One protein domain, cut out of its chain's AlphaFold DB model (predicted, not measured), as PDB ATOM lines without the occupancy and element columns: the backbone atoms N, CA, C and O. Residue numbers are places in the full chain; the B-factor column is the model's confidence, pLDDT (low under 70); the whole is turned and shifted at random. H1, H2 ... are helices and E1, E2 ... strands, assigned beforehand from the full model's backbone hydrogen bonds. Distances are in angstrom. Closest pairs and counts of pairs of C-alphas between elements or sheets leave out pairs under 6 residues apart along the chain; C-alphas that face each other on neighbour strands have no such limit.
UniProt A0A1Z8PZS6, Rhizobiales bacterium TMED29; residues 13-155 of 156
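AT A GLANCE: This is residues 13 to 155 of the 156 residues of a protein of Rhizobiales bacterium TMED29 (UniProt A0A1Z8PZS6). Two helical lobes lie at opposite ends of the longest axis: in one, the short strand hairpin of E1 and E2 sits between H1 and H3, with H2 and the long H4 at its outside; in the other, the helical hairpin of H6 and H7 meets H8, which stands nearly crosswise to both. H5 bridges from H4 to H6, and the unnamed stretch of residues 29 to 47 loops inward from H2 to the middle. The 143 printed residues have eight named helices and two named strands, in the order H1 H2 E1 E2 H3 H4 H5 H6 H7 H8; the sheet is E1 - E2, antiparallel, and the class is mostly helix. The whole is compact, with a radius of gyration of the C-alphas of 15.1 A and spans of 39 by 35 by 28 A.

HOW THE PARTS SIT: H1, residues 13 to 21, and H2, residues 24 to 28, are close but not clearly touching, Trp 19 and Leu 25 having the closest C-alphas at 6.9 A. E1, residues 48 to 51, and E2, residues 66 to 69, form an antiparallel hairpin at 138 degrees; N 48 and O 69 are 2.7 A apart and N 67 and O 50 are 2.9 A apart, both within hydrogen-bond range. The closest C-alphas of H1 and E2, those of Ile 15 and Leu 66, are 6.7 A apart. H3, residues 71 to 77, comes closest to E1 at the C-alphas of His 74 and Cys 50, 6.4 A apart. H4, residues 82 to 97, is close to H3 but not clearly touching, with the C-alphas of Tyr 85 and Ser 77 closest at 6.5 A; the two run opposite ways at a steep tilt of 43 degrees. H5, residues 102 to 108, is only just about perpendicular to H4, at 72 degrees. H6, residues 113 to 121, and H7, residues 125 to 133, touch as a helical hairpin, opposite ways at a shallow tilt of 23 degrees, closest at the C-alphas of Leu 119 and Ala 128, 5.6 A. H8, residues 143 to 154, touches H7 with residues 143 to 147 alone, about perpendicular at 74 degrees; the closest C-alphas, those of Glu 126 and Glu 143, are 5.0 A apart. H3 and H6 are apart, as are H4 and H8. Every O i to N i+4 pair is within hydrogen-bond range in H1, H2, H3, H4, H6, H7 and H8; in H5 it is 2 of 3.

IN THESE COORDINATES: H1 begins at C-alpha 13 (-19.650, 40.613, 40.625) and measures 12.0 A. H4, the longest helix, measures 21.9 A from C-alpha 82 (-29.013, 29.503, 22.479). H6 measures 12.5 A, H7 12.0 A, and H8 16.8 A, ending at C-alpha 154 (-9.261, 43.469, 45.103).

THE WHOLE: The C-alphas of Ser 83 and Ala 122, the two farthest apart, are 41.7 A apart. The printed part has no cut; the links H2 to E1 and E1 to E2 are long. Mean pLDDT of the printed part is 90.2, with residues 99 to 101 and 155 under 70.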
ATOM      1  N   LYS A  13     -18.674  40.183  39.620       94.12
ATOM      2  CA  LYS A  13     -19.650  40.613  40.625       94.12
ATOM      3  C   LYS A  13     -20.858  41.314  39.999       94.12
ATOM      4  O   LYS A  13     -21.981  41.052  40.402       94.12
ATOM      5  N   ARG A  14     -20.651  42.151  38.973       94.94
ATOM      6  CA  ARG A  14     -21.745  42.823  38.253       94.94
ATOM      7  C   ARG A  14     -22.612  41.831  37.469       94.94
ATOM      8  O   ARG A  14     -23.830  41.931  37.538       94.94
ATOM      9  N   ILE A  15     -21.997  40.848  36.807       96.00
ATOM     10  CA  ILE A  15     -22.714  39.756  36.123       96.00
ATOM     11  C   ILE A  15     -23.522  38.930  37.130       96.00
ATOM     12  O   ILE A  15     -24.713  38.718  36.939       96.00
ATOM     13  N   TYR A  16     -22.901  38.505  38.230       95.62
ATOM     14  CA  TYR A  16     -23.584  37.763  39.291       95.62
ATOM     15  C   TYR A  16     -24.768  38.541  39.873       95.62
ATOM     16  O   TYR A  16     -25.869  38.004  39.956       95.62
ATOM     17  N   ASN A  17     -24.567  39.821  40.200       95.31
ATOM     18  CA  ASN A  17     -25.615  40.674  40.752       95.31
ATOM     19  C   ASN A  17     -26.798  40.836  39.795       95.31
ATOM     20  O   ASN A  17     -27.939  40.826  40.245       95.31
ATOM     21  N   TYR A  18     -26.544  40.968  38.491       95.88
ATOM     22  CA  TYR A  18     -27.614  40.992  37.498       95.88
ATOM     23  C   TYR A  18     -28.469  39.721  37.595       95.88
ATOM     24  O   TYR A  18     -29.675  39.802  37.798       95.88
ATOM     25  N   TRP A  19     -27.850  38.543  37.546       95.38
ATOM     26  CA  TRP A  19     -28.587  37.280  37.499       95.38
ATOM     27  C   TRP A  19     -29.268  36.884  38.810       95.38
ATOM     28  O   TRP A  19     -30.369  36.341  38.770       95.38
ATOM     29  N   ILE A  20     -28.659  37.174  39.965       92.12
ATOM     30  CA  ILE A  20     -29.279  36.869  41.264       92.12
ATOM     31  C   ILE A  20     -30.493  37.769  41.541       92.12
ATOM     32  O   ILE A  20     -31.422  37.350  42.224       92.12
ATOM     33  N   THR A  21     -30.512  38.989  40.989       90.88
ATOM     34  CA  THR A  21     -31.627  39.941  41.152       90.88
ATOM     35  C   THR A  21     -32.695  39.819  40.069       90.88
ATOM     36  O   THR A  21     -33.838  40.182  40.317       90.88
ATOM     37  N   ASN A  22     -32.355  39.289  38.890       81.19
ATOM     38  CA  ASN A  22     -33.283  39.126  37.767       81.19
ATOM     39  C   ASN A  22     -34.372  38.061  38.025       81.19
ATOM     40  O   ASN A  22     -35.339  37.992  37.281       81.19
ATOM     41  N   GLU A  23     -34.264  37.261  39.090       81.88
ATOM     42  CA  GLU A  23     -35.191  36.191  39.508       81.88
ATOM     43  C   GLU A  23     -35.466  35.075  38.476       81.88
ATOM     44  O   GLU A  23     -35.802  33.975  38.902       81.88
ATOM     45  N   TYR A  24     -35.249  35.272  37.170       89.06
ATOM     46  CA  TYR A  24     -35.474  34.287  36.105       89.06
ATOM     47  C   TYR A  24     -34.764  32.954  36.380       89.06
ATOM     48  O   TYR A  24     -35.385  31.890  36.369       89.06
ATOM     49  N   LEU A  25     -33.467  32.993  36.713       88.94
ATOM     50  CA  LEU A  25     -32.706  31.768  36.982       88.94
ATOM     51  C   LEU A  25     -33.265  31.002  38.185       88.94
ATOM     52  O   LEU A  25     -33.418  29.787  38.116       88.94
ATOM     53  N   ASN A  26     -33.600  31.697  39.272       87.00
ATOM     54  CA  ASN A  26     -34.074  31.046  40.491       87.00
ATOM     55  C   ASN A  26     -35.552  30.639  40.394       87.00
ATOM     56  O   ASN A  26     -35.871  29.468  40.571       87.00
ATOM     57  N   LYS A  27     -36.455  31.575  40.080       87.00
ATOM     58  CA  LYS A  27     -37.906  31.349  40.101       87.00
ATOM     59  C   LYS A  27     -38.403  30.552  38.903       87.00
ATOM     60  O   LYS A  27     -39.231  29.666  39.082       87.00
ATOM     61  N   GLU A  28     -37.912  30.842  37.699       89.00
ATOM     62  CA  GLU A  28     -38.409  30.172  36.489       89.00
ATOM     63  C   GLU A  28     -37.629  28.897  36.174       89.00
ATOM     64  O   GLU A  28     -38.214  27.865  35.830       89.00
ATOM     65  N   LEU A  29     -36.300  28.933  36.307       89.94
ATOM     66  CA  LEU A  29     -35.464  27.771  36.000       89.94
ATOM     67  C   LEU A  29     -35.169  26.891  37.216       89.94
ATOM     68  O   LEU A  29     -34.733  25.751  37.031       89.94
ATOM     69  N   GLY A  30     -35.440  27.368  38.433       92.06
ATOM     70  CA  GLY A  30     -35.156  26.628  39.660       92.06
ATOM     71  C   GLY A  30     -33.663  26.505  39.959       92.06
ATOM     72  O   GLY A  30     -33.296  25.605  40.710       92.06
ATOM     73  N   MET A  31     -32.811  27.323  39.340       93.12
ATOM     74  CA  MET A  31     -31.360  27.255  39.484       93.12
ATOM     75  C   MET A  31     -30.894  27.880  40.796       93.12
ATOM     76  O   MET A  31     -31.451  28.871  41.274       93.12
ATOM     77  N   GLU A  32     -29.810  27.334  41.333       90.62
ATOM     78  CA  GLU A  32     -29.133  27.868  42.510       90.62
ATOM     79  C   GLU A  32     -27.793  28.481  42.129       90.62
ATOM     80  O   GLU A  32     -27.054  27.951  41.300       90.62
ATOM     81  N   LEU A  33     -27.479  29.619  42.737       90.12
ATOM     82  CA  LEU A  33     -26.206  30.295  42.563       90.12
ATOM     83  C   LEU A  33     -25.577  30.452  43.942       90.12
ATOM     84  O   LEU A  33     -26.205  30.999  44.845       90.12
ATOM     85  N   GLY A  34     -24.340  29.987  44.088       88.00
ATOM     86  CA  GLY A  34     -23.534  30.230  45.279       88.00
ATOM     87  C   GLY A  34     -23.006  31.656  45.273       88.00
ATOM     88  O   GLY A  34     -23.764  32.620  45.337       88.00
ATOM     89  N   ASP A  35     -21.694  31.808  45.164       89.88
ATOM     90  CA  ASP A  35     -21.042  33.115  45.167       89.88
ATOM     91  C   ASP A  35     -20.629  33.584  43.757       89.88
ATOM     92  O   ASP A  35     -20.513  32.795  42.823       89.88
ATOM     93  N   TRP A  36     -20.318  34.874  43.587       92.00
ATOM     94  CA  TRP A  36     -19.869  35.454  42.308       92.00
ATOM     95  C   TRP A  36     -18.548  34.866  41.770       92.00
ATOM     96  O   TRP A  36     -18.124  35.187  40.656       92.00
ATOM     97  N   ARG A  37     -17.865  34.023  42.551       91.12
ATOM     98  CA  ARG A  37     -16.665  33.268  42.148       91.12
ATOM     99  C   ARG A  37     -16.979  31.865  41.626       91.12
ATOM    100  O   ARG A  37     -16.063  31.225  41.103       91.12
ATOM    101  N   ASP A  38     -18.223  31.419  41.753       93.50
ATOM    102  CA  ASP A  38     -18.644  30.054  41.473       93.50
ATOM    103  C   ASP A  38     -19.252  29.917  40.082       93.50
ATOM    104  O   ASP A  38     -19.929  30.808  39.569       93.50
ATOM    105  N   CYS A  39     -18.992  28.772  39.458       95.69
ATOM    106  CA  CYS A  39     -19.563  28.422  38.168       95.69
ATOM    107  C   CYS A  39     -21.089  28.295  38.263       95.69
ATOM    108  O   CYS A  39     -21.591  27.485  39.033       95.69
ATOM    109  N   PHE A  40     -21.836  28.998  37.416       96.44
ATOM    110  CA  PHE A  40     -23.298  28.925  37.396       96.44
ATOM    111  C   PHE A  40     -23.793  27.526  37.026       96.44
ATOM    112  O   PHE A  40     -24.844  27.115  37.489       96.44
ATOM    113  N   ALA A  41     -23.038  26.755  36.242       95.88
ATOM    114  CA  ALA A  41     -23.433  25.398  35.873       95.88
ATOM    115  C   ALA A  41     -23.116  24.364  36.964       95.88
ATOM    116  O   ALA A  41     -23.884  23.434  37.158       95.88
ATOM    117  N   CYS A  42     -21.983  24.485  37.657       93.75
ATOM    118  CA  CYS A  42     -21.504  23.396  38.510       93.75
ATOM    119  C   CYS A  42     -20.924  23.825  39.852       93.75
ATOM    120  O   CYS A  42     -20.466  22.968  40.579       93.75
ATOM    121  N   GLY A  43     -20.837  25.105  40.191       92.69
ATOM    122  CA  GLY A  43     -20.329  25.583  41.483       92.69
ATOM    123  C   GLY A  43     -18.824  25.471  41.725       92.69
ATOM    124  O   GLY A  43     -18.355  25.873  42.789       92.69
ATOM    125  N   PHE A  44     -18.046  24.969  40.759       92.50
ATOM    126  CA  PHE A  44     -16.582  24.975  40.853       92.50
ATOM    127  C   PHE A  44     -16.062  26.427  40.892       92.50
ATOM    128  O   PHE A  44     -16.558  27.255  40.113       92.50
ATOM    129  N   PRO A  45     -15.094  26.762  41.767       90.31
ATOM    130  CA  PRO A  45     -14.512  28.099  41.809       90.31
ATOM    131  C   PRO A  45     -13.634  28.370  40.579       90.31
ATOM    132  O   PRO A  45     -13.303  27.470  39.814       90.31
ATOM    133  N   PHE A  46     -13.213  29.628  40.424       89.38
ATOM    134  CA  PHE A  46     -12.459  30.123  39.267       89.38
ATOM    135  C   PHE A  46     -13.285  30.087  37.975       89.38
ATOM    136  O   PHE A  46     -13.296  29.126  37.210       89.38
ATOM    137  N   THR A  47     -13.966  31.198  37.711       93.62
ATOM    138  CA  THR A  47     -14.824  31.353  36.534       93.62
ATOM    139  C   THR A  47     -14.237  32.271  35.470       93.62
ATOM    140  O   THR A  47     -13.454  33.186  35.747       93.62
ATOM    141  N   GLN A  48     -14.670  32.058  34.240       92.94
ATOM    142  CA  GLN A  48     -14.512  32.919  33.082       92.94
ATOM    143  C   GLN A  48     -15.859  33.595  32.781       92.94
ATOM    144  O   GLN A  48     -16.907  33.143  33.238       92.94
ATOM    145  N   ARG A  49     -15.821  34.716  32.054       95.06
ATOM    146  CA  ARG A  49     -17.027  35.405  31.573       95.06
ATOM    147  C   ARG A  49     -17.361  34.796  30.218       95.06
ATOM    148  O   ARG A  49     -16.608  35.032  29.279       95.06
ATOM    149  N   CYS A  50     -18.408  33.986  30.180       95.88
ATOM    150  CA  CYS A  50     -18.839  33.235  29.009       95.88
ATOM    151  C   CYS A  50     -20.053  33.914  28.393       95.88
ATOM    152  O   CYS A  50     -20.998  34.241  29.111       95.88
ATOM    153  N   HIS A  51     -20.033  34.093  27.079       95.69
ATOM    154  CA  HIS A  51     -21.184  34.574  26.331       95.69
ATOM    155  C   HIS A  51     -22.249  33.479  26.182       95.69
ATOM    156  O   HIS A  51     -21.901  32.317  26.003       95.69
ATOM    157  N   ILE A  52     -23.529  33.851  26.265       96.19
ATOM    158  CA  ILE A  52     -24.662  32.966  25.935       96.19
ATOM    159  C   ILE A  52     -24.843  32.921  24.414       96.19
ATOM    160  O   ILE A  52     -24.964  31.854  23.824       96.19
ATOM    161  N   VAL A  53     -24.833  34.096  23.783       94.88
ATOM    162  CA  VAL A  53     -24.719  34.280  22.334       94.88
ATOM    163  C   VAL A  53     -23.323  34.796  22.040       94.88
ATOM    164  O   VAL A  53     -22.928  35.832  22.585       94.88
ATOM    165  N   SER A  54     -22.578  34.100  21.186       90.75
ATOM    166  CA  SER A  54     -21.200  34.462  20.852       90.75
ATOM    167  C   SER A  54     -21.109  35.849  20.193       90.75
ATOM    168  O   SER A  54     -22.033  36.315  19.521       90.75
ATOM    169  N   PHE A  55     -19.974  36.538  20.354       86.94
ATOM    170  CA  PHE A  55     -19.782  37.861  19.742       86.94
ATOM    171  C   PHE A  55     -19.802  37.805  18.205       86.94
ATOM    172  O   PHE A  55     -20.285  38.735  17.561       86.94
ATOM    173  N   CYS A  56     -19.299  36.717  17.609       87.81
ATOM    174  CA  CYS A  56     -19.334  36.515  16.157       87.81
ATOM    175  C   CYS A  56     -20.758  36.313  15.616       87.81
ATOM    176  O   CYS A  56     -21.001  36.638  14.457       87.81
ATOM    177  N   GLU A  57     -21.699  35.872  16.450       89.19
ATOM    178  CA  GLU A  57     -23.123  35.740  16.114       89.19
ATOM    179  C   GLU A  57     -23.958  36.963  16.536       89.19
ATOM    180  O   GLU A  57     -25.187  36.925  16.522       89.19
ATOM    181  N   GLY A  58     -23.309  38.075  16.902       90.75
ATOM    182  CA  GLY A  58     -23.986  39.319  17.278       90.75
ATOM    183  C   GLY A  58     -24.334  39.440  18.763       90.75
ATOM    184  O   GLY A  58     -25.080  40.340  19.149       90.75
ATOM    185  N   GLY A  59     -23.781  38.573  19.612       92.69
ATOM    186  CA  GLY A  59     -23.927  38.652  21.059       92.69
ATOM    187  C   GLY A  59     -23.351  39.931  21.674       92.69
ATOM    188  O   GLY A  59     -22.330  40.471  21.240       92.69
ATOM    189  N   SER A  60     -24.003  40.415  22.733       94.44
ATOM    190  CA  SER A  60     -23.602  41.623  23.456       94.44
ATOM    191  C   SER A  60     -22.551  41.329  24.540       94.44
ATOM    192  O   SER A  60     -22.399  40.198  25.001       94.44
ATOM    193  N   ASN A  61     -21.849  42.366  25.005       95.06
ATOM    194  CA  ASN A  61     -21.010  42.307  26.213       95.06
ATOM    195  C   ASN A  61     -21.785  42.727  27.479       95.06
ATOM    196  O   ASN A  61     -21.162  43.134  28.457       95.06
ATOM    197  N   ASN A  62     -23.117  42.711  27.453       95.50
ATOM    198  CA  ASN A  62     -23.936  43.089  28.601       95.50
ATOM    199  C   ASN A  62     -24.152  41.882  29.526       95.50
ATOM    200  O   ASN A  62     -23.932  40.733  29.146       95.50
ATOM    201  N   GLU A  63     -24.555  42.149  30.765       96.19
ATOM    202  CA  GLU A  63     -24.736  41.128  31.802       96.19
ATOM    203  C   GLU A  63     -25.782  40.068  31.435       96.19
ATOM    204  O   GLU A  63     -25.600  38.902  31.771       96.19
ATOM    205  N   ASP A  64     -26.817  40.461  30.692       95.31
ATOM    206  CA  ASP A  64     -27.897  39.597  30.201       95.31
ATOM    207  C   ASP A  64     -27.450  38.542  29.179       95.31
ATOM    208  O   ASP A  64     -28.158  37.563  28.953       95.31
ATOM    209  N   ASN A  65     -26.263  38.710  28.594       96.62
ATOM    210  CA  ASN A  65     -25.659  37.777  27.651       96.62
ATOM    211  C   ASN A  65     -24.412  37.085  28.226       96.62
ATOM    212  O   ASN A  65     -23.667  36.446  27.484       96.62
ATOM    213  N   LEU A  66     -24.137  37.228  29.525       97.06
ATOM    214  CA  LEU A  66     -22.929  36.693  30.148       97.06
ATOM    215  C   LEU A  66     -23.253  35.829  31.361       97.06
ATOM    216  O   LEU A  66     -23.910  36.279  32.289       97.06
ATOM    217  N   HIS A  67     -22.672  34.636  31.424       97.25
ATOM    218  CA  HIS A  67     -22.648  33.802  32.626       97.25
ATOM    219  C   HIS A  67     -21.219  33.569  33.120       97.25
ATOM    220  O   HIS A  67     -20.236  33.763  32.397       97.25
ATOM    221  N   LEU A  68     -21.094  33.150  34.381       97.31
ATOM    222  CA  LEU A  68     -19.812  32.793  34.981       97.31
ATOM    223  C   LEU A  68     -19.638  31.276  34.955       97.31
ATOM    224  O   LEU A  68     -20.351  30.572  35.662       97.31
ATOM    225  N   LEU A  69     -18.688  30.766  34.169       96.62
ATOM    226  CA  LEU A  69     -18.450  29.323  34.014       96.62
ATOM    227  C   LEU A  69     -16.991  28.962  34.312       96.62
ATOM    228  O   LEU A  69     -16.094  29.737  33.995       96.62
ATOM    229  N   CYS A  70     -16.729  27.807  34.930       94.44
ATOM    230  CA  CYS A  70     -15.360  27.283  35.050       94.44
ATOM    231  C   CYS A  70     -14.826  26.835  33.671       94.44
ATOM    232  O   CYS A  70     -15.640  26.641  32.765       94.44
ATOM    233  N   PRO A  71     -13.507  26.630  33.488       92.88
ATOM    234  CA  PRO A  71     -12.933  26.279  32.184       92.88
ATOM    235  C   PRO A  71     -13.587  25.066  31.506       92.88
ATOM    236  O   PRO A  71     -13.929  25.140  30.329       92.88
ATOM    237  N   ASN A  72     -13.849  23.988  32.256       93.00
ATOM    238  CA  ASN A  72     -14.540  22.812  31.716       93.00
ATOM    239  C   ASN A  72     -15.962  23.164  31.236       93.00
ATOM    240  O   ASN A  72     -16.333  22.837  30.115       93.00
ATOM    241  N   CYS A  73     -16.763  23.840  32.070       95.69
ATOM    242  CA  CYS A  73     -18.139  24.196  31.711       95.69
ATOM    243  C   CYS A  73     -18.210  25.230  30.585       95.69
ATOM    244  O   CYS A  73     -19.153  25.187  29.805       95.69
ATOM    245  N   HIS A  74     -17.241  26.143  30.500       95.25
ATOM    246  CA  HIS A  74     -17.150  27.100  29.403       95.25
ATOM    247  C   HIS A  74     -16.958  26.358  28.080       95.25
ATOM    248  O   HIS A  74     -17.802  26.502  27.201       95.25
ATOM    249  N   LEU A  75     -15.949  25.482  27.995       93.50
ATOM    250  CA  LEU A  75     -15.675  24.685  26.797       93.50
ATOM    251  C   LEU A  75     -16.885  23.843  26.370       93.50
ATOM    252  O   LEU A  75     -17.257  23.834  25.205       93.50
ATOM    253  N   MET A  76     -17.547  23.178  27.323       93.94
ATOM    254  CA  MET A  76     -18.748  22.377  27.041       93.94
ATOM    255  C   MET A  76     -19.905  23.190  26.441       93.94
ATOM    256  O   MET A  76     -20.831  22.598  25.889       93.94
ATOM    257  N   SER A  77     -19.893  24.514  26.604       94.94
ATOM    258  CA  SER A  77     -20.972  25.395  26.165       94.94
ATOM    259  C   SER A  77     -20.705  26.125  24.847       94.94
ATOM    260  O   SER A  77     -21.656  26.674  24.299       94.94
ATOM    261  N   GLU A  78     -19.465  26.124  24.334       90.38
ATOM    262  CA  GLU A  78     -19.045  26.970  23.199       90.38
ATOM    263  C   GLU A  78     -19.840  26.710  21.908       90.38
ATOM    264  O   GLU A  78     -20.187  27.660  21.212       90.38
ATOM    265  N   ASP A  79     -20.186  25.450  21.627       88.75
ATOM    266  CA  ASP A  79     -20.867  25.044  20.386       88.75
ATOM    267  C   ASP A  79     -22.394  24.892  20.538       88.75
ATOM    268  O   ASP A  79     -23.083  24.361  19.660       88.75
ATOM    269  N   LEU A  80     -22.958  25.303  21.677       94.94
ATOM    270  CA  LEU A  80     -24.389  25.161  21.921       94.94
ATOM    271  C   LEU A  80     -25.162  26.327  21.306       94.94
ATOM    272  O   LEU A  80     -24.927  27.489  21.622       94.94
ATOM    273  N   SER A  81     -26.194  26.012  20.516       94.88
ATOM    274  CA  SER A  81     -27.194  27.019  20.146       94.88
ATOM    275  C   SER A  81     -27.858  27.596  21.400       94.88
ATOM    276  O   SER A  81     -27.973  26.911  22.414       94.88
ATOM    277  N   VAL A  82     -28.390  28.817  21.327       95.06
ATOM    278  CA  VAL A  82     -29.013  29.503  22.479       95.06
ATOM    279  C   VAL A  82     -30.033  28.623  23.212       95.06
ATOM    280  O   VAL A  82     -30.037  28.542  24.439       95.06
ATOM    281  N   SER A  83     -30.880  27.901  22.473       95.38
ATOM    282  CA  SER A  83     -31.879  27.014  23.082       95.38
ATOM    283  C   SER A  83     -31.260  25.773  23.736       95.38
ATOM    284  O   SER A  83     -31.738  25.328  24.781       95.38
ATOM    285  N   ALA A  84     -30.192  25.221  23.154       96.94
ATOM    286  CA  ALA A  84     -29.440  24.115  23.735       96.94
ATOM    287  C   ALA A  84     -28.652  24.564  24.973       96.94
ATOM    288  O   ALA A  84     -28.664  23.854  25.976       96.94
ATOM    289  N   TYR A  85     -28.062  25.761  24.945       97.31
ATOM    290  CA  TYR A  85     -27.351  26.375  26.061       97.31
ATOM    291  C   TYR A  85     -28.250  26.505  27.292       97.31
ATOM    292  O   TYR A  85     -27.895  26.036  28.370       97.31
ATOM    293  N   TRP A  86     -29.448  27.080  27.131       96.81
ATOM    294  CA  TRP A  86     -30.387  27.257  28.243       96.81
ATOM    295  C   TRP A  86     -30.840  25.925  28.853       96.81
ATOM    296  O   TRP A  86     -30.933  25.803  30.076       96.81
ATOM    297  N   LYS A  87     -31.071  24.900  28.023       97.00
ATOM    298  CA  LYS A  87     -31.375  23.543  28.509       97.00
ATOM    299  C   LYS A  87     -30.183  22.933  29.245       97.00
ATOM    300  O   LYS A  87     -30.350  22.360  30.318       97.00
ATOM    301  N   TRP A  88     -28.990  23.071  28.676       97.75
ATOM    302  CA  TRP A  88     -27.752  22.545  29.231       97.75
ATOM    303  C   TRP A  88     -27.435  23.166  30.592       97.75
ATOM    304  O   TRP A  88     -27.275  22.427  31.562       97.75
ATOM    305  N   ILE A  89     -27.410  24.498  30.701       96.88
ATOM    306  CA  ILE A  89     -27.017  25.168  31.946       96.88
ATOM    307  C   ILE A  89     -28.005  24.870  33.070       96.88
ATOM    308  O   ILE A  89     -27.577  24.613  34.193       96.88
ATOM    309  N   LYS A  90     -29.309  24.812  32.761       95.88
ATOM    310  CA  LYS A  90     -30.341  24.402  33.715       95.88
ATOM    311  C   LYS A  90     -30.078  22.986  34.223       95.88
ATOM    312  O   LYS A  90     -30.026  22.777  35.430       95.88
ATOM    313  N   ASN A  91     -29.891  22.020  33.326       95.25
ATOM    314  CA  ASN A  91     -29.697  20.622  33.713       95.25
ATOM    315  C   ASN A  91     -28.408  20.419  34.514       95.25
ATOM    316  O   ASN A  91     -28.426  19.732  35.530       95.25
ATOM    317  N   MET A  92     -27.311  21.050  34.088       95.12
ATOM    318  CA  MET A  92     -26.047  21.029  34.824       95.12
ATOM    319  C   MET A  92     -26.228  21.618  36.218       95.12
ATOM    320  O   MET A  92     -25.818  21.004  37.201       95.12
ATOM    321  N   ASN A  93     -26.895  22.771  36.305       95.12
ATOM    322  CA  ASN A  93     -27.106  23.436  37.575       95.12
ATOM    323  C   ASN A  93     -27.940  22.577  38.529       95.12
ATOM    324  O   ASN A  93     -27.495  22.308  39.638       95.12
ATOM    325  N   LEU A  94     -29.092  22.077  38.080       92.75
ATOM    326  CA  LEU A  94     -29.960  21.227  38.896       92.75
ATOM    327  C   LEU A  94     -29.266  19.927  39.318       92.75
ATOM    328  O   LEU A  94     -29.438  19.482  40.447       92.75
ATOM    329  N   TYR A  95     -28.461  19.331  38.439       91.00
ATOM    330  CA  TYR A  95     -27.712  18.123  38.768       91.00
ATOM    331  C   TYR A  95     -26.647  18.387  39.837       91.00
ATOM    332  O   TYR A  95     -26.525  17.631  40.798       91.00
ATOM    333  N   PHE A  96     -25.869  19.460  39.691       89.62
ATOM    334  CA  PHE A  96     -24.749  19.702  40.591       89.62
ATOM    335  C   PHE A  96     -25.148  20.425  41.869       89.62
ATOM    336  O   PHE A  96     -24.743  19.966  42.926       89.62
ATOM    337  N   TRP A  97     -25.924  21.505  41.795       87.44
ATOM    338  CA  TRP A  97     -26.251  22.343  42.952       87.44
ATOM    339  C   TRP A  97     -27.360  21.771  43.828       87.44
ATOM    340  O   TRP A  97     -27.249  21.835  45.044       87.44
ATOM    341  N   LYS A  98     -28.407  21.193  43.227       78.88
ATOM    342  CA  LYS A  98     -29.554  20.655  43.979       78.88
ATOM    343  C   LYS A  98     -29.415  19.198  44.386       78.88
ATOM    344  O   LYS A  98     -30.328  18.651  44.997       78.88
ATOM    345  N   SER A  99     -28.317  18.543  44.026       68.94
ATOM    346  CA  SER A  99     -28.087  17.199  44.531       68.94
ATOM    347  C   SER A  99     -27.622  17.276  45.982       68.94
ATOM    348  O   SER A  99     -26.758  18.087  46.318       68.94
ATOM    349  N   ASP A 100     -28.110  16.357  46.822       67.94
ATOM    350  CA  ASP A 100     -27.581  16.122  48.180       67.94
ATOM    351  C   ASP A 100     -26.053  15.885  48.179       67.94
ATOM    352  O   ASP A 100     -25.375  15.972  49.198       67.94
ATOM    353  N   TRP A 101     -25.502  15.624  46.993       66.56
ATOM    354  CA  TRP A 101     -24.109  15.368  46.695       66.56
ATOM    355  C   TRP A 101     -23.283  16.626  46.401       66.56
ATOM    356  O   TRP A 101     -22.110  16.476  46.074       66.56
ATOM    357  N   PHE A 102     -23.820  17.853  46.460       70.88
ATOM    358  CA  PHE A 102     -23.058  19.040  46.036       70.88
ATOM    359  C   PHE A 102     -21.722  19.204  46.780       70.88
ATOM    360  O   PHE A 102     -20.683  19.375  46.138       70.88
ATOM    361  N   GLU A 103     -21.730  19.126  48.113       71.56
ATOM    362  CA  GLU A 103     -20.500  19.181  48.919       71.56
ATOM    363  C   GLU A 103     -19.736  17.852  48.866       71.56
ATOM    364  O   GLU A 103     -18.504  17.819  48.790       71.56
ATOM    365  N   ASP A 104     -20.457  16.732  48.847       76.88
ATOM    366  CA  ASP A 104     -19.839  15.411  48.847       76.88
ATOM    367  C   ASP A 104     -19.108  15.102  47.540       76.88
ATOM    368  O   ASP A 104     -18.075  14.442  47.571       76.88
ATOM    369  N   ARG A 105     -19.529  15.647  46.395       83.19
ATOM    370  CA  ARG A 105     -18.825  15.443  45.121       83.19
ATOM    371  C   ARG A 105     -17.454  16.106  45.123       83.19
ATOM    372  O   ARG A 105     -16.529  15.552  44.540       83.19
ATOM    373  N   PHE A 106     -17.309  17.264  45.773       87.25
ATOM    374  CA  PHE A 106     -16.007  17.908  45.906       87.25
ATOM    375  C   PHE A 106     -15.084  17.031  46.751       87.25
ATOM    376  O   PHE A 106     -13.959  16.773  46.335       87.25
ATOM    377  N   LYS A 107     -15.595  16.448  47.844       84.69
ATOM    378  CA  LYS A 107     -14.849  15.452  48.628       84.69
ATOM    379  C   LYS A 107     -14.498  14.208  47.806       84.69
ATOM    380  O   LYS A 107     -13.362  13.754  47.877       84.69
ATOM    381  N   LEU A 108     -15.434  13.683  47.008       85.06
ATOM    382  CA  LEU A 108     -15.231  12.490  46.172       85.06
ATOM    383  C   LEU A 108     -14.110  12.678  45.149       85.06
ATOM    384  O   LEU A 108     -13.328  11.758  44.929       85.06
ATOM    385  N   ILE A 109     -14.012  13.863  44.544       85.94
ATOM    386  CA  ILE A 109     -12.918  14.179  43.615       85.94
ATOM    387  C   ILE A 109     -11.664  14.697  44.328       85.94
ATOM    388  O   ILE A 109     -10.701  15.041  43.655       85.94
ATOM    389  N   GLY A 110     -11.663  14.766  45.662       89.25
ATOM    390  CA  GLY A 110     -10.532  15.236  46.462       89.25
ATOM    391  C   GLY A 110     -10.302  16.751  46.432       89.25
ATOM    392  O   GLY A 110      -9.209  17.195  46.765       89.25
ATOM    393  N   PHE A 111     -11.303  17.546  46.049       90.50
ATOM    394  CA  PHE A 111     -11.216  19.003  46.019       90.50
ATOM    395  C   PHE A 111     -11.710  19.635  47.328       90.50
ATOM    396  O   PHE A 111     -12.856  19.441  47.731       90.50
ATOM    397  N   ASP A 112     -10.876  20.468  47.956       90.25
ATOM    398  CA  ASP A 112     -11.258  21.290  49.110       90.25
ATOM    399  C   ASP A 112     -11.299  22.779  48.720       90.25
ATOM    400  O   ASP A 112     -10.279  23.470  48.605       90.25
ATOM    401  N   LYS A 113     -12.520  23.306  48.573       88.75
ATOM    402  CA  LYS A 113     -12.764  24.715  48.241       88.75
ATOM    403  C   LYS A 113     -12.209  25.674  49.307       88.75
ATOM    404  O   LYS A 113     -11.718  26.754  48.970       88.75
ATOM    405  N   SER A 114     -12.229  25.290  50.584       89.88
ATOM    406  CA  SER A 114     -11.669  26.095  51.677       89.88
ATOM    407  C   SER A 114     -10.147  26.151  51.604       89.88
ATOM    408  O   SER A 114      -9.561  27.223  51.784       89.88
ATOM    409  N   LYS A 115      -9.491  25.027  51.302       93.31
ATOM    410  CA  LYS A 115      -8.044  24.979  51.047       93.31
ATOM    411  C   LYS A 115      -7.665  25.869  49.867       93.31
ATOM    412  O   LYS A 115      -6.750  26.681  50.005       93.31
ATOM    413  N   TYR A 116      -8.404  25.795  48.759       92.38
ATOM    414  CA  TYR A 116      -8.181  26.662  47.602       92.38
ATOM    415  C   TYR A 116      -8.208  28.151  47.981       92.38
ATOM    416  O   TYR A 116      -7.265  28.890  47.686       92.38
ATOM    417  N   TYR A 117      -9.238  28.602  48.704       91.44
ATOM    418  CA  TYR A 117      -9.299  30.001  49.129       91.44
ATOM    419  C   TYR A 117      -8.190  30.374  50.113       91.44
ATOM    420  O   TYR A 117      -7.620  31.455  49.976       91.44
ATOM    421  N   LYS A 118      -7.825  29.498  51.059       94.81
ATOM    422  CA  LYS A 118      -6.685  29.737  51.965       94.81
ATOM    423  C   LYS A 118      -5.392  29.991  51.188       94.81
ATOM    424  O   LYS A 118      -4.648  30.900  51.548       94.81
ATOM    425  N   LEU A 119      -5.144  29.244  50.109       95.38
ATOM    426  CA  LEU A 119      -3.988  29.466  49.233       95.38
ATOM    427  C   LEU A 119      -4.053  30.833  48.540       95.38
ATOM    428  O   LEU A 119      -3.052  31.546  48.528       95.38
ATOM    429  N   LEU A 120      -5.223  31.232  48.025       92.38
ATOM    430  CA  LEU A 120      -5.409  32.553  47.412       92.38
ATOM    431  C   LEU A 120      -5.173  33.702  48.401       92.38
ATOM    432  O   LEU A 120      -4.433  34.632  48.086       92.38
ATOM    433  N   PHE A 121      -5.752  33.630  49.603       92.62
ATOM    434  CA  PHE A 121      -5.570  34.651  50.643       92.62
ATOM    435  C   PHE A 121      -4.117  34.731  51.125       92.62
ATOM    436  O   PHE A 121      -3.614  35.822  51.381       92.62
ATOM    437  N   ALA A 122      -3.420  33.594  51.182       95.75
ATOM    438  CA  ALA A 122      -1.989  33.529  51.465       95.75
ATOM    439  C   ALA A 122      -1.102  33.887  50.254       95.75
ATOM    440  O   ALA A 122       0.118  33.776  50.353       95.75
ATOM    441  N   GLN A 123      -1.693  34.288  49.119       94.75
ATOM    442  CA  GLN A 123      -1.007  34.632  47.866       94.75
ATOM    443  C   GLN A 123      -0.101  33.510  47.320       94.75
ATOM    444  O   GLN A 123       0.863  33.759  46.600       94.75
ATOM    445  N   LYS A 124      -0.428  32.250  47.627       96.56
ATOM    446  CA  LYS A 124       0.268  31.056  47.127       96.56
ATOM    447  C   LYS A 124      -0.318  30.623  45.781       96.56
ATOM    448  O   LYS A 124      -0.952  29.573  45.674       96.56
ATOM    449  N   PHE A 125      -0.165  31.464  44.760       95.00
ATOM    450  CA  PHE A 125      -0.866  31.313  43.479       95.00
ATOM    451  C   PHE A 125      -0.485  30.049  42.704       95.00
ATOM    452  O   PHE A 125      -1.362  29.427  42.112       95.00
ATOM    453  N   GLU A 126       0.782  29.635  42.744       95.38
ATOM    454  CA  GLU A 126       1.238  28.401  42.090       95.38
ATOM    455  C   GLU A 126       0.553  27.172  42.702       95.38
ATOM    456  O   GLU A 126      -0.001  26.332  41.995       95.38
ATOM    457  N   GLN A 127       0.488  27.119  44.035       95.06
ATOM    458  CA  GLN A 127      -0.204  26.051  44.758       95.06
ATOM    459  C   GLN A 127      -1.709  26.080  44.484       95.06
ATOM    460  O   GLN A 127      -2.320  25.034  44.292       95.06
ATOM    461  N   ALA A 128      -2.313  27.271  44.421       93.81
ATOM    462  CA  ALA A 128      -3.724  27.414  44.071       93.81
ATOM    463  C   ALA A 128      -4.019  26.924  42.641       93.81
ATOM    464  O   ALA A 128      -5.069  26.328  42.412       93.81
ATOM    465  N   ALA A 129      -3.103  27.154  41.692       92.56
ATOM    466  CA  ALA A 129      -3.209  26.666  40.318       92.56
ATOM    467  C   ALA A 129      -3.070  25.148  40.260       92.56
ATOM    468  O   ALA A 129      -3.893  24.486  39.632       92.56
ATOM    469  N   SER A 130      -2.082  24.597  40.964       92.38
ATOM    470  CA  SER A 130      -1.900  23.152  41.090       92.38
ATOM    471  C   SER A 130      -3.140  22.469  41.675       92.38
ATOM    472  O   SER A 130      -3.557  21.441  41.150       92.38
ATOM    473  N   GLU A 131      -3.769  23.056  42.697       92.06
ATOM    474  CA  GLU A 131      -4.975  22.502  43.323       92.06
ATOM    475  C   GLU A 131      -6.141  22.395  42.334       92.06
ATOM    476  O   GLU A 131      -6.732  21.335  42.179       92.06
ATOM    477  N   ILE A 132      -6.478  23.480  41.631       89.38
ATOM    478  CA  ILE A 132      -7.652  23.474  40.743       89.38
ATOM    479  C   ILE A 132      -7.406  22.701  39.447       89.38
ATOM    480  O   ILE A 132      -8.321  22.064  38.933       89.38
ATOM    481  N   ASN A 133      -6.174  22.720  38.928       90.56
ATOM    482  CA  ASN A 133      -5.831  22.054  37.673       90.56
ATOM    483  C   ASN A 133      -5.886  20.527  37.773       90.56
ATOM    484  O   ASN A 133      -6.082  19.878  36.753       90.56
ATOM    485  N   GLN A 134      -5.794  19.950  38.975       88.12
ATOM    486  CA  GLN A 134      -6.043  18.516  39.186       88.12
ATOM    487  C   GLN A 134      -7.471  18.098  38.802       88.12
ATOM    488  O   GLN A 134      -7.718  16.925  38.534       88.12
ATOM    489  N   HIS A 135      -8.406  19.050  38.751       87.69
ATOM    490  CA  HIS A 135      -9.824  18.803  38.484       87.69
ATOM    491  C   HIS A 135     -10.300  19.395  37.149       87.69
ATOM    492  O   HIS A 135     -11.473  19.257  36.787       87.69
ATOM    493  N   PHE A 136      -9.405  20.042  36.400       82.62
ATOM    494  CA  PHE A 136      -9.690  20.544  35.063       82.62
ATOM    495  C   PHE A 136      -8.999  19.684  34.015       82.62
ATOM    496  O   PHE A 136      -7.797  19.454  34.060       82.62
ATOM    497  N   THR A 137      -9.782  19.218  33.047       78.81
ATOM    498  CA  THR A 137      -9.265  18.446  31.910       78.81
ATOM    499  C   THR A 137      -8.863  19.384  30.773       78.81
ATOM    500  O   THR A 137      -7.976  19.064  29.988       78.81
ATOM    501  N   TYR A 138      -9.481  20.568  30.716       71.88
ATOM    502  CA  TYR A 138      -9.244  21.573  29.691       71.88
ATOM    503  C   TYR A 138      -9.067  22.956  30.308       71.88
ATOM    504  O   TYR A 138      -9.596  23.253  31.379       71.88
ATOM    505  N   GLY A 139      -8.334  23.820  29.604       71.88
ATOM    506  CA  GLY A 139      -8.135  25.202  30.032       71.88
ATOM    507  C   GLY A 139      -7.371  25.309  31.352       71.88
ATOM    508  O   GLY A 139      -7.796  26.059  32.230       71.88
ATOM    509  N   LEU A 140      -6.265  24.559  31.478       84.31
ATOM    510  CA  LEU A 140      -5.357  24.640  32.623       84.31
ATOM    511  C   LEU A 140      -4.996  26.095  32.916       84.31
ATOM    512  O   LEU A 140      -4.706  26.889  32.019       84.31
ATOM    513  N   ILE A 141      -5.013  26.425  34.196       86.12
ATOM    514  CA  ILE A 141      -4.895  27.792  34.665       86.12
ATOM    515  C   ILE A 141      -3.462  28.027  35.111       86.12
ATOM    516  O   ILE A 141      -2.956  27.324  35.985       86.12
ATOM    517  N   SER A 142      -2.810  29.033  34.537       89.31
ATOM    518  CA  SER A 142      -1.477  29.435  34.976       89.31
ATOM    519  C   SER A 142      -1.531  30.225  36.283       89.31
ATOM    520  O   SER A 142      -2.515  30.908  36.588       89.31
ATOM    521  N   GLU A 143      -0.428  30.213  37.032       92.12
ATOM    522  CA  GLU A 143      -0.250  31.091  38.193       92.12
ATOM    523  C   GLU A 143      -0.550  32.556  37.835       92.12
ATOM    524  O   GLU A 143      -1.259  33.258  38.557       92.12
ATOM    525  N   GLU A 144      -0.065  33.015  36.679       92.25
ATOM    526  CA  GLU A 144      -0.268  34.387  36.226       92.25
ATOM    527  C   GLU A 144      -1.758  34.709  36.028       92.25
ATOM    528  O   GLU A 144      -2.209  35.806  36.376       92.25
ATOM    529  N   GLN A 145      -2.544  33.764  35.505       88.94
ATOM    530  CA  GLN A 145      -3.992  33.915  35.369       88.94
ATOM    531  C   GLN A 145      -4.692  33.957  36.730       88.94
ATOM    532  O   GLN A 145      -5.615  34.760  36.903       88.94
ATOM    533  N   ILE A 146      -4.260  33.149  37.705       90.00
ATOM    534  CA  ILE A 146      -4.772  33.235  39.081       90.00
ATOM    535  C   ILE A 146      -4.449  34.592  39.686       90.00
ATOM    536  O   ILE A 146      -5.361  35.273  40.156       90.00
ATOM    537  N   ARG A 147      -3.191  35.029  39.606       91.50
ATOM    538  CA  ARG A 147      -2.744  36.324  40.118       91.50
ATOM    539  C   ARG A 147      -3.534  37.472  39.492       91.50
ATOM    540  O   ARG A 147      -4.068  38.312  40.205       91.50
ATOM    541  N   LYS A 148      -3.695  37.489  38.163       88.88
ATOM    542  CA  LYS A 148      -4.489  38.513  37.456       88.88
ATOM    543  C   LYS A 148      -5.953  38.522  37.899       88.88
ATOM    544  O   LYS A 148      -6.536  39.597  38.025       88.88
ATOM    545  N   ASN A 149      -6.566  37.355  38.113       84.81
ATOM    546  CA  ASN A 149      -7.920  37.287  38.663       84.81
ATOM    547  C   ASN A 149      -7.957  37.829  40.097       84.81
ATOM    548  O   ASN A 149      -8.808  38.661  40.386       84.81
ATOM    549  N   TRP A 150      -7.015  37.432  40.954       87.12
ATOM    550  CA  TRP A 150      -6.915  37.894  42.339       87.12
ATOM    551  C   TRP A 150      -6.745  39.415  42.457       87.12
ATOM    552  O   TRP A 150      -7.467  40.064  43.210       87.12
ATOM    553  N   GLU A 151      -5.862  40.020  41.663       86.56
ATOM    554  CA  GLU A 151      -5.697  41.480  41.652       86.56
ATOM    555  C   GLU A 151      -6.978  42.196  41.214       86.56
ATOM    556  O   GLU A 151      -7.369  43.203  41.800       86.56
ATOM    557  N   ARG A 152      -7.697  41.632  40.237       79.56
ATOM    558  CA  ARG A 152      -9.013  42.140  39.828       79.56
ATOM    559  C   ARG A 152     -10.095  41.923  40.882       79.56
ATOM    560  O   ARG A 152     -11.088  42.637  40.838       79.56
ATOM    561  N   HIS A 153      -9.954  40.941  41.773       73.12
ATOM    562  CA  HIS A 153     -10.882  40.751  42.890       73.12
ATOM    563  C   HIS A 153     -10.742  41.884  43.910       73.12
ATOM    564  O   HIS A 153     -11.747  42.337  44.435       73.12
ATOM    565  N   LYS A 154      -9.518  42.363  44.165       73.38
ATOM    566  CA  LYS A 154      -9.261  43.469  45.103       73.38
ATOM    567  C   LYS A 154      -9.787  44.825  44.616       73.38
ATOM    568  O   LYS A 154      -9.937  45.733  45.426       73.38
ATOM    569  N   SER A 155     -10.049  44.975  43.317       58.72
ATOM    570  CA  SER A 155     -10.513  46.224  42.703       58.72
ATOM    571  C   SER A 155     -12.022  46.283  42.399       58.72
ATOM    572  O   SER A 155     -12.457  47.233  41.748       58.72
TER     573      SER A 155